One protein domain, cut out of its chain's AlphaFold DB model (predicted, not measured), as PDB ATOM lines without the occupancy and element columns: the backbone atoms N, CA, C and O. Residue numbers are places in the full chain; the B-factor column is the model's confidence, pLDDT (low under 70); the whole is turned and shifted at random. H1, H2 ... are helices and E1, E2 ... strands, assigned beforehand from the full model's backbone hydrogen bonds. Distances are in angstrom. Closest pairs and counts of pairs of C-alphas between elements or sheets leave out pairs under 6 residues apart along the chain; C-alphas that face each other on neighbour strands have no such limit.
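AT A GLANCE: This is residues 132 to 225 of the 626 residues of the protein "N-acyl-L-amino-acid amidohydrolase" of Timema poppense (UniProt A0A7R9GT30). The domain is elongated, with helices at one end and a small sheet with two helices at the other, and the long helix H4 spans much of the distance between them. At the first end H1 and H2 form a helical hairpin with H3 close to the end of H2; at the other, H5 and H6 meet almost at a right angle and graze the three-stranded sheet. The printed part has 94 residues, with six named helices and three named strands in the order H1 H2 H3 H4 E1 H5 H6 E2 E3, and its class is mostly helix. The sheet runs E1 E3 E2, antiparallel throughout. The whole is compact by its radius of gyration of the C-alphas, 13.7 A, and spans 40 by 25 by 18 A.

IN THESE COORDINATES: H1, residues 132 to 142, begins at C-alpha 132 (329.157, 385.950, 348.306) and is 15.1 A long. H2 is residues 146 to 153 and H3 residues 158 to 166, 12.7 A. H4, residues 168 to 182, is the longest helix at 20.4 A and ends at C-alpha 182 (306.054, 403.270, 348.948). E1 is residues 189 to 191, H5 residues 192 to 198 and H6 residues 204 to 213, 14.1 A. E2 is residues 217 to 219; E3, residues 222 to 224, ends at C-alpha 224 (296.957, 400.794, 342.673).

HOW THE PARTS SIT: H1 and H2 touch at C-alphas 137 and 149, 5.4 A apart, opposite ways at a shallow tilt of 28 degrees. H2 is close to but not clearly touching H3, C-alphas 153 and 161 being closest at 5.8 A, and likewise H4, C-alphas 146 and 175 at 6.3 A. H3 and H4 meet only through their link. H4 and H6 are near each other. H5 touches H6 at C-alphas 196 and 207, 5.5 A, about perpendicular at 84 degrees. H5 only grazes the sheet with residues 192 to 195, and H6 with residues 207 to 212. E1, H5 H6 and E2 form a split strand-helix-strand unit, two strands running the same way with E3 between them, and its crossover is right-handed. E1 and E3 are antiparallel, with N 190 and O 223 at 2.9 A; in the hairpin of E2 and E3, N 219 and O 222 are at 2.8 A. In each of the six helices every O i to N i+4 pair is within hydrogen-bond range.

THE WHOLE: The two C-alphas farthest apart are those of Leu 159 and Arg 186, 42.2 A. The printed part has no cut. The link from H4 to E1 is short; the others are tight. Mean pLDDT of the printed part is 82.6, under 70 at residues 132 to 135, 159 to 160 and 186 to 187.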
ATOM      1  N   SER A 132     329.523 384.601 348.741       63.47
ATOM      2  CA  SER A 132     329.157 385.950 348.306       63.47
ATOM      3  C   SER A 132     327.698 386.072 347.876       63.47
ATOM      4  O   SER A 132     327.059 387.063 348.220       63.47
ATOM      5  N   ASP A 133     327.150 385.086 347.170       68.00
ATOM      6  CA  ASP A 133     325.793 385.153 346.620       68.00
ATOM      7  C   ASP A 133     324.753 384.905 347.713       68.00
ATOM      8  O   ASP A 133     323.762 385.631 347.813       68.00
ATOM      9  N   ALA A 134     325.028 383.954 348.611       69.25
ATOM     10  CA  ALA A 134     324.196 383.705 349.785       69.25
ATOM     11  C   ALA A 134     324.208 384.893 350.764       69.25
ATOM     12  O   ALA A 134     323.160 385.279 351.291       69.25
ATOM     13  N   LEU A 135     325.376 385.512 350.985       69.56
ATOM     14  CA  LEU A 135     325.501 386.705 351.823       69.56
ATOM     15  C   LEU A 135     324.809 387.912 351.180       69.56
ATOM     16  O   LEU A 135     324.115 388.646 351.876       69.56
ATOM     17  N   SER A 136     324.939 388.084 349.863       75.00
ATOM     18  CA  SER A 136     324.270 389.156 349.117       75.00
ATOM     19  C   SER A 136     322.750 389.010 349.157       75.00
ATOM     20  O   SER A 136     322.056 389.994 349.399       75.00
ATOM     21  N   LEU A 137     322.227 387.788 348.999       82.44
ATOM     22  CA  LEU A 137     320.799 387.483 349.122       82.44
ATOM     23  C   LEU A 137     320.282 387.788 350.537       82.44
ATOM     24  O   LEU A 137     319.260 388.456 350.696       82.44
ATOM     25  N   SER A 138     321.006 387.333 351.564       77.94
ATOM     26  CA  SER A 138     320.654 387.570 352.969       77.94
ATOM     27  C   SER A 138     320.688 389.060 353.316       77.94
ATOM     28  O   SER A 138     319.730 389.591 353.877       77.94
ATOM     29  N   LEU A 139     321.749 389.769 352.916       79.00
ATOM     30  CA  LEU A 139     321.882 391.208 353.128       79.00
ATOM     31  C   LEU A 139     320.766 391.976 352.411       79.00
ATOM     32  O   LEU A 139     320.140 392.828 353.034       79.00
ATOM     33  N   ALA A 140     320.471 391.637 351.149       85.19
ATOM     34  CA  ALA A 140     319.383 392.231 350.369       85.19
ATOM     35  C   ALA A 140     318.022 392.072 351.060       85.19
ATOM     36  O   ALA A 140     317.249 393.029 351.130       85.19
ATOM     37  N   TYR A 141     317.750 390.894 351.626       85.12
ATOM     38  CA  TYR A 141     316.539 390.651 352.407       85.12
ATOM     39  C   TYR A 141     316.497 391.506 353.684       85.12
ATOM     40  O   TYR A 141     315.491 392.171 353.947       85.12
ATOM     41  N   TRP A 142     317.596 391.556 354.446       76.94
ATOM     42  CA  TRP A 142     317.693 392.347 355.681       76.94
ATOM     43  C   TRP A 142     317.492 393.847 355.449       76.94
ATOM     44  O   TRP A 142     316.779 394.491 356.219       76.94
ATOM     45  N   VAL A 143     318.046 394.397 354.366       82.38
ATOM     46  CA  VAL A 143     317.858 395.813 353.995       82.38
ATOM     47  C   VAL A 143     316.537 396.081 353.258       82.38
ATOM     48  O   VAL A 143     316.334 397.184 352.756       82.38
ATOM     49  N   ARG A 144     315.627 395.094 353.185       81.12
ATOM     50  CA  ARG A 144     314.325 395.170 352.487       81.12
ATOM     51  C   ARG A 144     314.434 395.481 350.984       81.12
ATOM     52  O   ARG A 144     313.472 395.950 350.377       81.12
ATOM     53  N   ASN A 145     315.569 395.180 350.355       85.44
ATOM     54  CA  ASN A 145     315.754 395.290 348.909       85.44
ATOM     55  C   ASN A 145     315.271 394.010 348.210       85.44
ATOM     56  O   ASN A 145     316.058 393.187 347.742       85.44
ATOM     57  N   PHE A 146     313.951 393.841 348.142       87.50
ATOM     58  CA  PHE A 146     313.334 392.634 347.588       87.50
ATOM     59  C   PHE A 146     313.623 392.426 346.096       87.50
ATOM     60  O   PHE A 146     313.755 391.288 345.662       87.50
ATOM     61  N   VAL A 147     313.821 393.494 345.317       86.25
ATOM     62  CA  VAL A 147     314.216 393.387 343.899       86.25
ATOM     63  C   VAL A 147     315.549 392.642 343.763       86.25
ATOM     64  O   VAL A 147     315.687 391.744 342.932       86.25
ATOM     65  N   ALA A 148     316.531 392.979 344.607       84.44
ATOM     66  CA  ALA A 148     317.810 392.277 344.644       84.44
ATOM     67  C   ALA A 148     317.666 390.830 345.146       84.44
ATOM     68  O   ALA A 148     318.396 389.960 344.670       84.44
ATOM     69  N   VAL A 149     316.703 390.553 346.038       86.81
ATOM     70  CA  VAL A 149     316.372 389.186 346.477       86.81
ATOM     71  C   VAL A 149     315.880 388.346 345.296       86.81
ATOM     72  O   VAL A 149     316.512 387.340 344.983       86.81
ATOM     73  N   TYR A 150     314.837 388.779 344.580       89.19
ATOM     74  CA  TYR A 150     314.281 388.021 343.446       89.19
ATOM     75  C   TYR A 150     315.299 387.811 342.320       89.19
ATOM     76  O   TYR A 150     315.424 386.705 341.799       89.19
ATOM     77  N   ARG A 151     316.115 388.825 342.000       85.50
ATOM     78  CA  ARG A 151     317.201 388.690 341.011       85.50
ATOM     79  C   ARG A 151     318.281 387.693 341.432       85.50
ATOM     80  O   ARG A 151     318.908 387.076 340.575       85.50
ATOM     81  N   SER A 152     318.523 387.552 342.732       82.06
ATOM     82  CA  SER A 152     319.531 386.628 343.259       82.06
ATOM     83  C   SER A 152     319.031 385.183 343.296       82.06
ATOM     84  O   SER A 152     319.849 384.276 343.188       82.06
ATOM     85  N   ILE A 153     317.712 384.949 343.364       83.00
ATOM     86  CA  ILE A 153     317.126 383.597 343.296       83.00
ATOM     87  C   ILE A 153     317.504 382.894 341.982       83.00
ATOM     88  O   ILE A 153     317.869 381.723 342.011       83.00
ATOM     89  N   PHE A 154     317.528 383.613 340.856       77.50
ATOM     90  CA  PHE A 154     317.955 383.067 339.556       77.50
ATOM     91  C   PHE A 154     319.439 382.696 339.473       77.50
ATOM     92  O   PHE A 154     319.842 381.982 338.560       77.50
ATOM     93  N   LYS A 155     320.263 383.190 340.401       76.31
ATOM     94  CA  LYS A 155     321.696 382.875 340.463       76.31
ATOM     95  C   LYS A 155     321.986 381.652 341.333       76.31
ATOM     96  O   LYS A 155     323.121 381.185 341.363       76.31
ATOM     97  N   LEU A 156     320.986 381.144 342.056       74.00
ATOM     98  CA  LEU A 156     321.148 379.980 342.917       74.00
ATOM     99  C   LEU A 156     321.218 378.689 342.084       74.00
ATOM    100  O   LEU A 156     320.500 378.553 341.093       74.00
ATOM    101  N   PRO A 157     322.011 377.690 342.515       71.81
ATOM    102  CA  PRO A 157     321.935 376.338 341.972       71.81
ATOM    103  C   PRO A 157     320.492 375.795 341.999       71.81
ATOM    104  O   PRO A 157     319.769 376.094 342.954       71.81
ATOM    105  N   PRO A 158     320.076 374.934 341.045       72.12
ATOM    106  CA  PRO A 158     318.674 374.536 340.868       72.12
ATOM    107  C   PRO A 158     317.970 374.062 342.146       72.12
ATOM    108  O   PRO A 158     316.845 374.460 342.427       72.12
ATOM    109  N   LEU A 159     318.654 373.275 342.982       66.81
ATOM    110  CA  LEU A 159     318.085 372.772 344.234       66.81
ATOM    111  C   LEU A 159     317.839 373.887 345.267       66.81
ATOM    112  O   LEU A 159     316.835 373.866 345.973       66.81
ATOM    113  N   LEU A 160     318.731 374.878 345.344       69.62
ATOM    114  CA  LEU A 160     318.563 376.044 346.217       69.62
ATOM    115  C   LEU A 160     317.531 377.024 345.656       69.62
ATOM    116  O   LEU A 160     316.808 377.638 346.437       69.62
ATOM    117  N   ALA A 161     317.406 377.119 344.330       74.38
ATOM    118  CA  ALA A 161     316.318 377.852 343.691       74.38
ATOM    119  C   ALA A 161     314.951 377.230 344.038       74.38
ATOM    120  O   ALA A 161     314.032 377.966 344.384       74.38
ATOM    121  N   CYS A 162     314.828 375.896 344.070       74.19
ATOM    122  CA  CYS A 162     313.612 375.211 344.535       74.19
ATOM    123  C   CYS A 162     313.298 375.500 346.014       74.19
ATOM    124  O   CYS A 162     312.145 375.748 346.369       74.19
ATOM    125  N   VAL A 163     314.311 375.511 346.886       74.94
ATOM    126  CA  VAL A 163     314.127 375.888 348.302       74.94
ATOM    127  C   VAL A 163     313.695 377.350 348.420       74.94
ATOM    128  O   VAL A 163     312.744 377.648 349.137       74.94
ATOM    129  N   ALA A 164     314.327 378.265 347.684       76.44
ATOM    130  CA  ALA A 164     313.934 379.673 347.653       76.44
ATOM    131  C   ALA A 164     312.507 379.867 347.107       76.44
ATOM    132  O   ALA A 164     311.757 380.678 347.652       76.44
ATOM    133  N   ALA A 165     312.097 379.071 346.111       79.50
ATOM    134  CA  ALA A 165     310.745 379.070 345.559       79.50
ATOM    135  C   ALA A 165     309.683 378.758 346.630       79.50
ATOM    136  O   ALA A 165     308.647 379.419 346.680       79.50
ATOM    137  N   SER A 166     309.980 377.843 347.565       80.25
ATOM    138  CA  SER A 166     309.086 377.515 348.693       80.25
ATOM    139  C   SER A 166     308.817 378.700 349.639       80.25
ATOM    140  O   SER A 166     307.801 378.728 350.332       80.25
ATOM    141  N   HIS A 167     309.686 379.718 349.634       82.31
ATOM    142  CA  HIS A 167     309.556 380.932 350.442       82.31
ATOM    143  C   HIS A 167     309.003 382.135 349.660       82.31
ATOM    144  O   HIS A 167     308.748 383.183 350.264       82.31
ATOM    145  N   LEU A 168     308.768 382.002 348.347       86.50
ATOM    146  CA  LEU A 168     308.216 383.080 347.518       86.50
ATOM    147  C   LEU A 168     306.896 383.644 348.045       86.50
ATOM    148  O   LEU A 168     306.791 384.866 348.076       86.50
ATOM    149  N   PRO A 169     305.920 382.852 348.531       84.38
ATOM    150  CA  PRO A 169     304.658 383.428 348.990       84.38
ATOM    151  C   PRO A 169     304.843 384.405 350.164       84.38
ATOM    152  O   PRO A 169     304.220 385.465 350.236       84.38
ATOM    153  N   PHE A 170     305.783 384.100 351.063       84.56
ATOM    154  CA  PHE A 170     306.141 384.988 352.165       84.56
ATOM    155  C   PHE A 170     306.861 386.256 351.678       84.56
ATOM    156  O   PHE A 170     306.547 387.360 352.130       84.56
ATOM    157  N   LEU A 171     307.802 386.112 350.741       87.25
ATOM    158  CA  LEU A 171     308.524 387.239 350.145       87.25
ATOM    159  C   LEU A 171     307.586 388.166 349.361       87.25
ATOM    160  O   LEU A 171     307.674 389.388 349.508       87.25
ATOM    161  N   ARG A 172     306.647 387.602 348.590       90.94
ATOM    162  CA  ARG A 172     305.635 388.330 347.811       90.94
ATOM    163  C   ARG A 172     304.778 389.193 348.717       90.94
ATOM    164  O   ARG A 172     304.703 390.401 348.505       90.94
ATOM    165  N   ARG A 173     304.252 388.617 349.803       88.00
ATOM    166  CA  ARG A 173     303.508 389.360 350.830       88.00
ATOM    167  C   ARG A 173     304.302 390.546 351.375       88.00
ATOM    168  O   ARG A 173     303.780 391.657 351.429       88.00
ATOM    169  N   GLN A 174     305.551 390.327 351.793       86.31
ATOM    170  CA  GLN A 174     306.380 391.409 352.336       86.31
ATOM    171  C   GLN A 174     306.677 392.487 351.290       86.31
ATOM    172  O   GLN A 174     306.666 393.675 351.611       86.31
ATOM    173  N   THR A 175     306.905 392.083 350.041       89.75
ATOM    174  CA  THR A 175     307.181 393.014 348.945       89.75
ATOM    175  C   THR A 175     305.954 393.868 348.643       89.75
ATOM    176  O   THR A 175     306.060 395.090 348.622       89.75
ATOM    177  N   LEU A 176     304.773 393.254 348.512       89.88
ATOM    178  CA  LEU A 176     303.504 393.957 348.300       89.88
ATOM    179  C   LEU A 176     303.160 394.893 349.461       89.88
ATOM    180  O   LEU A 176     302.648 395.987 349.232       89.88
ATOM    181  N   GLN A 177     303.484 394.515 350.698       86.88
ATOM    182  CA  GLN A 177     303.317 395.385 351.860       86.88
ATOM    183  C   GLN A 177     304.228 396.620 351.781       86.88
ATOM    184  O   GLN A 177     303.770 397.736 352.018       86.88
ATOM    185  N   VAL A 178     305.506 396.445 351.421       86.69
ATOM    186  CA  VAL A 178     306.440 397.570 351.240       86.69
ATOM    187  C   VAL A 178     306.010 398.462 350.078       86.69
ATOM    188  O   VAL A 178     305.972 399.683 350.235       86.69
ATOM    189  N   MET A 179     305.607 397.878 348.948       87.12
ATOM    190  CA  MET A 179     305.079 398.630 347.807       87.12
ATOM    191  C   MET A 179     303.790 399.376 348.166       87.12
ATOM    192  O   MET A 179     303.636 400.526 347.767       87.12
ATOM    193  N   SER A 180     302.924 398.795 349.002       85.94
ATOM    194  CA  SER A 180     301.702 399.451 349.490       85.94
ATOM    195  C   SER A 180     301.973 400.718 350.293       85.94
ATOM    196  O   SER A 180     301.138 401.615 350.315       85.94
ATOM    197  N   VAL A 181     303.141 400.812 350.936       83.75
ATOM    198  CA  VAL A 181     303.589 402.022 351.635       83.75
ATOM    199  C   VAL A 181     304.307 402.979 350.679       83.75
ATOM    200  O   VAL A 181     304.027 404.176 350.705       83.75
ATOM    201  N   ALA A 182     305.203 402.467 349.830       81.69
ATOM    202  CA  ALA A 182     306.054 403.270 348.948       81.69
ATOM    203  C   ALA A 182     305.300 403.904 347.763       81.69
ATOM    204  O   ALA A 182     305.572 405.046 347.406       81.69
ATOM    205  N   TYR A 183     304.327 403.194 347.186       80.62
ATOM    206  CA  TYR A 183     303.506 403.643 346.053       80.62
ATOM    207  C   TYR A 183     302.136 404.190 346.493       80.62
ATOM    208  O   TYR A 183     301.203 404.265 345.700       80.62
ATOM    209  N   ASN A 184     301.997 404.596 347.759       79.81
ATOM    210  CA  ASN A 184     300.745 405.120 348.298       79.81
ATOM    211  C   ASN A 184     300.464 406.557 347.814       79.81
ATOM    212  O   ASN A 184     300.870 407.526 348.462       79.81
ATOM    213  N   GLY A 185     299.723 406.711 346.714       72.62
ATOM    214  CA  GLY A 185     299.301 408.015 346.194       72.62
ATOM    215  C   GLY A 185     298.261 407.907 345.076       72.62
ATOM    216  O   GLY A 185     298.257 406.942 344.324       72.62
ATOM    217  N   ARG A 186     297.382 408.915 344.933       64.94
ATOM    218  CA  ARG A 186     296.242 408.882 343.982       64.94
ATOM    219  C   ARG A 186     296.641 408.730 342.507       64.94
ATOM    220  O   ARG A 186     295.836 408.241 341.728       64.94
ATOM    221  N   ASN A 187     297.864 409.125 342.149       69.81
ATOM    222  CA  ASN A 187     298.388 409.065 340.780       69.81
ATOM    223  C   ASN A 187     299.498 408.011 340.608       69.81
ATOM    224  O   ASN A 187     300.113 407.940 339.548       69.81
ATOM    225  N   LEU A 188     299.797 407.221 341.646       77.56
ATOM    226  CA  LEU A 188     300.848 406.206 341.605       77.56
ATOM    227  C   LEU A 188     300.216 404.842 341.331       77.56
ATOM    228  O   LEU A 188     299.439 404.326 342.129       77.56
ATOM    229  N   SER A 189     300.550 404.269 340.180       83.25
ATOM    230  CA  SER A 189     300.104 402.939 339.767       83.25
ATOM    231  C   SER A 189     301.257 402.184 339.118       83.25
ATOM    232  O   SER A 189     302.077 402.780 338.414       83.25
ATOM    233  N   TYR A 190     301.321 400.879 339.349       88.88
ATOM    234  CA  TYR A 190     302.400 400.013 338.882       88.88
ATOM    235  C   TYR A 190     301.868 399.024 337.832       88.88
ATOM    236  O   TYR A 190     300.804 398.457 338.066       88.88
ATOM    237  N   PRO A 191     302.524 398.804 336.682       90.94
ATOM    238  CA  PRO A 191     302.026 397.859 335.677       90.94
ATOM    239  C   PRO A 191     301.897 396.434 336.240       90.94
ATOM    240  O   PRO A 191     302.818 395.946 336.896       90.94
ATOM    241  N   LEU A 192     300.767 395.763 335.995       88.50
ATOM    242  CA  LEU A 192     300.539 394.396 336.480       88.50
ATOM    243  C   LEU A 192     301.529 393.401 335.854       88.50
ATOM    244  O   LEU A 192     302.054 392.550 336.568       88.50
ATOM    245  N   SER A 193     301.835 393.567 334.567       86.25
ATOM    246  CA  SER A 193     302.828 392.781 333.826       86.25
ATOM    247  C   SER A 193     304.224 392.866 334.454       86.25
ATOM    248  O   SER A 193     304.872 391.858 334.725       86.25
ATOM    249  N   GLU A 194     304.679 394.071 334.803       88.25
ATOM    250  CA  GLU A 194     305.961 394.248 335.492       88.25
ATOM    251  C   GLU A 194     305.945 393.660 336.907       88.25
ATOM    252  O   GLU A 194     306.958 393.135 337.368       88.25
ATOM    253  N   LEU A 195     304.809 393.739 337.610       89.44
ATOM    254  CA  LEU A 195     304.670 393.165 338.949       89.44
ATOM    255  C   LEU A 195     304.719 391.635 338.896       89.44
ATOM    256  O   LEU A 195     305.339 391.014 339.764       89.44
ATOM    257  N   GLN A 196     304.099 391.045 337.871       91.31
ATOM    258  CA  GLN A 196     304.120 389.616 337.574       91.31
ATOM    259  C   GLN A 196     305.558 389.119 337.407       91.31
ATOM    260  O   GLN A 196     305.970 388.203 338.125       91.31
ATOM    261  N   VAL A 197     306.344 389.785 336.555       85.31
ATOM    262  CA  VAL A 197     307.760 389.457 336.339       85.31
ATOM    263  C   VAL A 197     308.593 389.697 337.600       85.31
ATOM    264  O   VAL A 197     309.392 388.844 337.984       85.31
ATOM    265  N   LEU A 198     308.413 390.834 338.278       87.50
ATOM    266  CA  LEU A 198     309.216 391.200 339.448       87.50
ATOM    267  C   LEU A 198     309.052 390.209 340.609       87.50
ATOM    268  O   LEU A 198     310.025 389.891 341.292       87.50
ATOM    269  N   LEU A 199     307.821 389.755 340.843       89.25
ATOM    270  CA  LEU A 199     307.455 388.872 341.953       89.25
ATOM    271  C   LEU A 199     307.439 387.384 341.565       89.25
ATOM    272  O   LEU A 199     307.047 386.538 342.378       89.25
ATOM    273  N   LEU A 200     307.911 387.066 340.356       87.06
ATOM    274  CA  LEU A 200     308.066 385.711 339.824       87.06
ATOM    275  C   LEU A 200     306.752 384.921 339.775       87.06
ATOM    276  O   LEU A 200     306.747 383.736 340.102       87.06
ATOM    277  N   TYR A 201     305.626 385.566 339.466       85.69
ATOM    278  CA  TYR A 201     304.349 384.870 339.261       85.69
ATOM    279  C   TYR A 201     304.351 384.113 337.931       85.69
ATOM    280  O   TYR A 201     304.962 384.579 336.969       85.69
ATOM    281  N   ALA A 202     303.650 382.978 337.849       80.94
ATOM    282  CA  ALA A 202     303.593 382.203 336.608       80.94
ATOM    283  C   ALA A 202     302.739 382.891 335.529       80.94
ATOM    284  O   ALA A 202     302.968 382.698 334.341       80.94
ATOM    285  N   SER A 203     301.771 383.719 335.938       85.50
ATOM    286  CA  SER A 203     300.900 384.482 335.039       85.50
ATOM    287  C   SER A 203     300.449 385.802 335.666       85.50
ATOM    288  O   SER A 203     300.499 385.982 336.888       85.50
ATOM    289  N   GLU A 204     299.958 386.734 334.841       84.94
ATOM    290  CA  GLU A 204     299.350 387.979 335.336       84.94
ATOM    291  C   GLU A 204     298.100 387.705 336.177       84.94
ATOM    292  O   GLU A 204     297.807 388.446 337.116       84.94
ATOM    293  N   GLN A 205     297.399 386.603 335.899       84.19
ATOM    294  CA  GLN A 205     296.222 386.192 336.652       84.19
ATOM    295  C   GLN A 205     296.570 385.810 338.097       84.19
ATOM    296  O   GLN A 205     295.834 386.171 339.015       84.19
ATOM    297  N   GLU A 206     297.698 385.134 338.333       84.75
ATOM    298  CA  GLU A 206     298.171 384.849 339.695       84.75
ATOM    299  C   GLU A 206     298.540 386.129 340.445       84.75
ATOM    300  O   GLU A 206     298.126 386.313 341.591       84.75
ATOM    301  N   ALA A 207     299.259 387.044 339.784       87.12
ATOM    302  CA  ALA A 207     299.592 388.343 340.361       87.12
ATOM    303  C   ALA A 207     298.319 389.123 340.728       87.12
ATOM    304  O   ALA A 207     298.217 389.694 341.814       87.12
ATOM    305  N   HIS A 208     297.309 389.083 339.854       86.75
ATOM    306  CA  HIS A 208     296.004 389.687 340.090       86.75
ATOM    307  C   HIS A 208     295.266 389.035 341.273       86.75
ATOM    308  O   HIS A 208     294.616 389.732 342.061       86.75
ATOM    309  N   ASN A 209     295.331 387.710 341.410       86.25
ATOM    310  CA  ASN A 209     294.693 386.979 342.506       86.25
ATOM    311  C   ASN A 209     295.326 387.333 343.858       86.25
ATOM    312  O   ASN A 209     294.592 387.622 344.804       86.25
ATOM    313  N   ASP A 210     296.656 387.415 343.934       85.06
ATOM    314  CA  ASP A 210     297.361 387.830 345.153       85.06
ATOM    315  C   ASP A 210     297.111 389.312 345.480       85.06
ATOM    316  O   ASP A 210     296.893 389.662 346.643       85.06
ATOM    317  N   CYS A 211     297.041 390.192 344.472       88.06
ATOM    318  CA  CYS A 211     296.605 391.577 344.673       88.06
ATOM    319  C   CYS A 211     295.203 391.635 345.301       88.06
ATOM    320  O   CYS A 211     295.026 392.298 346.324       88.06
ATOM    321  N   ARG A 212     294.228 390.885 344.766       86.31
ATOM    322  CA  ARG A 212     292.879 390.785 345.359       86.31
ATOM    323  C   ARG A 212     292.920 390.232 346.782       86.31
ATOM    324  O   ARG A 212     292.262 390.781 347.663       86.31
ATOM    325  N   HIS A 213     293.706 389.185 347.019       84.94
ATOM    326  CA  HIS A 213     293.837 388.534 348.322       84.94
ATOM    327  C   HIS A 213     294.333 389.500 349.413       84.94
ATOM    328  O   HIS A 213     293.824 389.489 350.535       84.94
ATOM    329  N   TYR A 214     295.270 390.389 349.073       86.06
ATOM    330  CA  TYR A 214     295.781 391.423 349.979       86.06
ATOM    331  C   TYR A 214     295.010 392.752 349.925       86.06
ATOM    332  O   TYR A 214     295.435 393.726 350.552       86.06
ATOM    333  N   ASN A 215     293.856 392.787 349.246       87.31
ATOM    334  CA  ASN A 215     292.999 393.966 349.087       87.31
ATOM    335  C   ASN A 215     293.706 395.155 348.395       87.31
ATOM    336  O   ASN A 215     293.574 396.318 348.791       87.31
ATOM    337  N   ILE A 216     294.487 394.837 347.362       88.38
ATOM    338  CA  ILE A 216     295.135 395.775 346.447       88.38
ATOM    339  C   ILE A 216     294.299 395.847 345.167       88.38
ATOM    340  O   ILE A 216     293.958 394.826 344.568       88.38
ATOM    341  N   GLU A 217     293.965 397.064 344.750       87.50
ATOM    342  CA  GLU A 217     293.103 397.298 343.595       87.50
ATOM    343  C   GLU A 217     293.905 397.217 342.287       87.50
ATOM    344  O   GLU A 217     295.021 397.729 342.202       87.50
ATOM    345  N   VAL A 218     293.330 396.600 341.254       88.00
ATOM    346  CA  VAL A 218     293.900 396.556 339.901       88.00
ATOM    347  C   VAL A 218     292.892 397.184 338.938       88.00
ATOM    348  O   VAL A 218     291.754 396.726 338.855       88.00
ATOM    349  N   LYS A 219     293.296 398.248 338.239       84.69
ATOM    350  CA  LYS A 219     292.493 398.990 337.252       84.69
ATOM    351  C   LYS A 219     293.279 399.116 335.956       84.69
ATOM    352  O   LYS A 219     294.450 399.475 336.005       84.69
ATOM    353  N   ASP A 220     292.651 398.821 334.821       82.81
ATOM    354  CA  ASP A 220     293.250 398.967 333.483       82.81
ATOM    355  C   ASP A 220     294.647 398.325 333.362       82.81
ATOM    356  O   ASP A 220     295.589 398.928 332.855       82.81
ATOM    357  N   CYS A 221     294.806 397.102 333.889       85.12
ATOM    358  CA  CYS A 221     296.084 396.368 333.950       85.12
ATOM    359  C   CYS A 221     297.186 397.057 334.785       85.12
ATOM    360  O   CYS A 221     298.378 396.777 334.632       85.12
ATOM    361  N   ARG A 222     296.808 397.955 335.701       88.19
ATOM    362  CA  ARG A 222     297.712 398.637 336.633       88.19
ATOM    363  C   ARG A 222     297.274 398.435 338.077       88.19
ATOM    364  O   ARG A 222     296.103 398.541 338.423       88.19
ATOM    365  N   VAL A 223     298.244 398.180 338.937       88.62
ATOM    366  CA  VAL A 223     298.084 397.953 340.370       88.62
ATOM    367  C   VAL A 223     298.137 399.287 341.103       88.62
ATOM    368  O   VAL A 223     299.101 400.046 340.972       88.62
ATOM    369  N   VAL A 224     297.095 399.578 341.876       87.44
ATOM    370  CA  VAL A 224     296.957 400.794 342.673       87.44
ATOM    371  C   VAL A 224     297.164 400.440 344.138       87.44
ATOM    372  O   VAL A 224     296.390 399.708 344.757       87.44
ATOM    373  N   PHE A 225     298.239 400.975 344.701       85.69
ATOM    374  CA  PHE A 225     298.669 400.687 346.059       85.69
ATOM    375  C   PHE A 225     298.069 401.681 347.055       85.69
ATOM    376  O   PHE A 225     298.135 402.896 346.864       85.69
TER     377      PHE A 225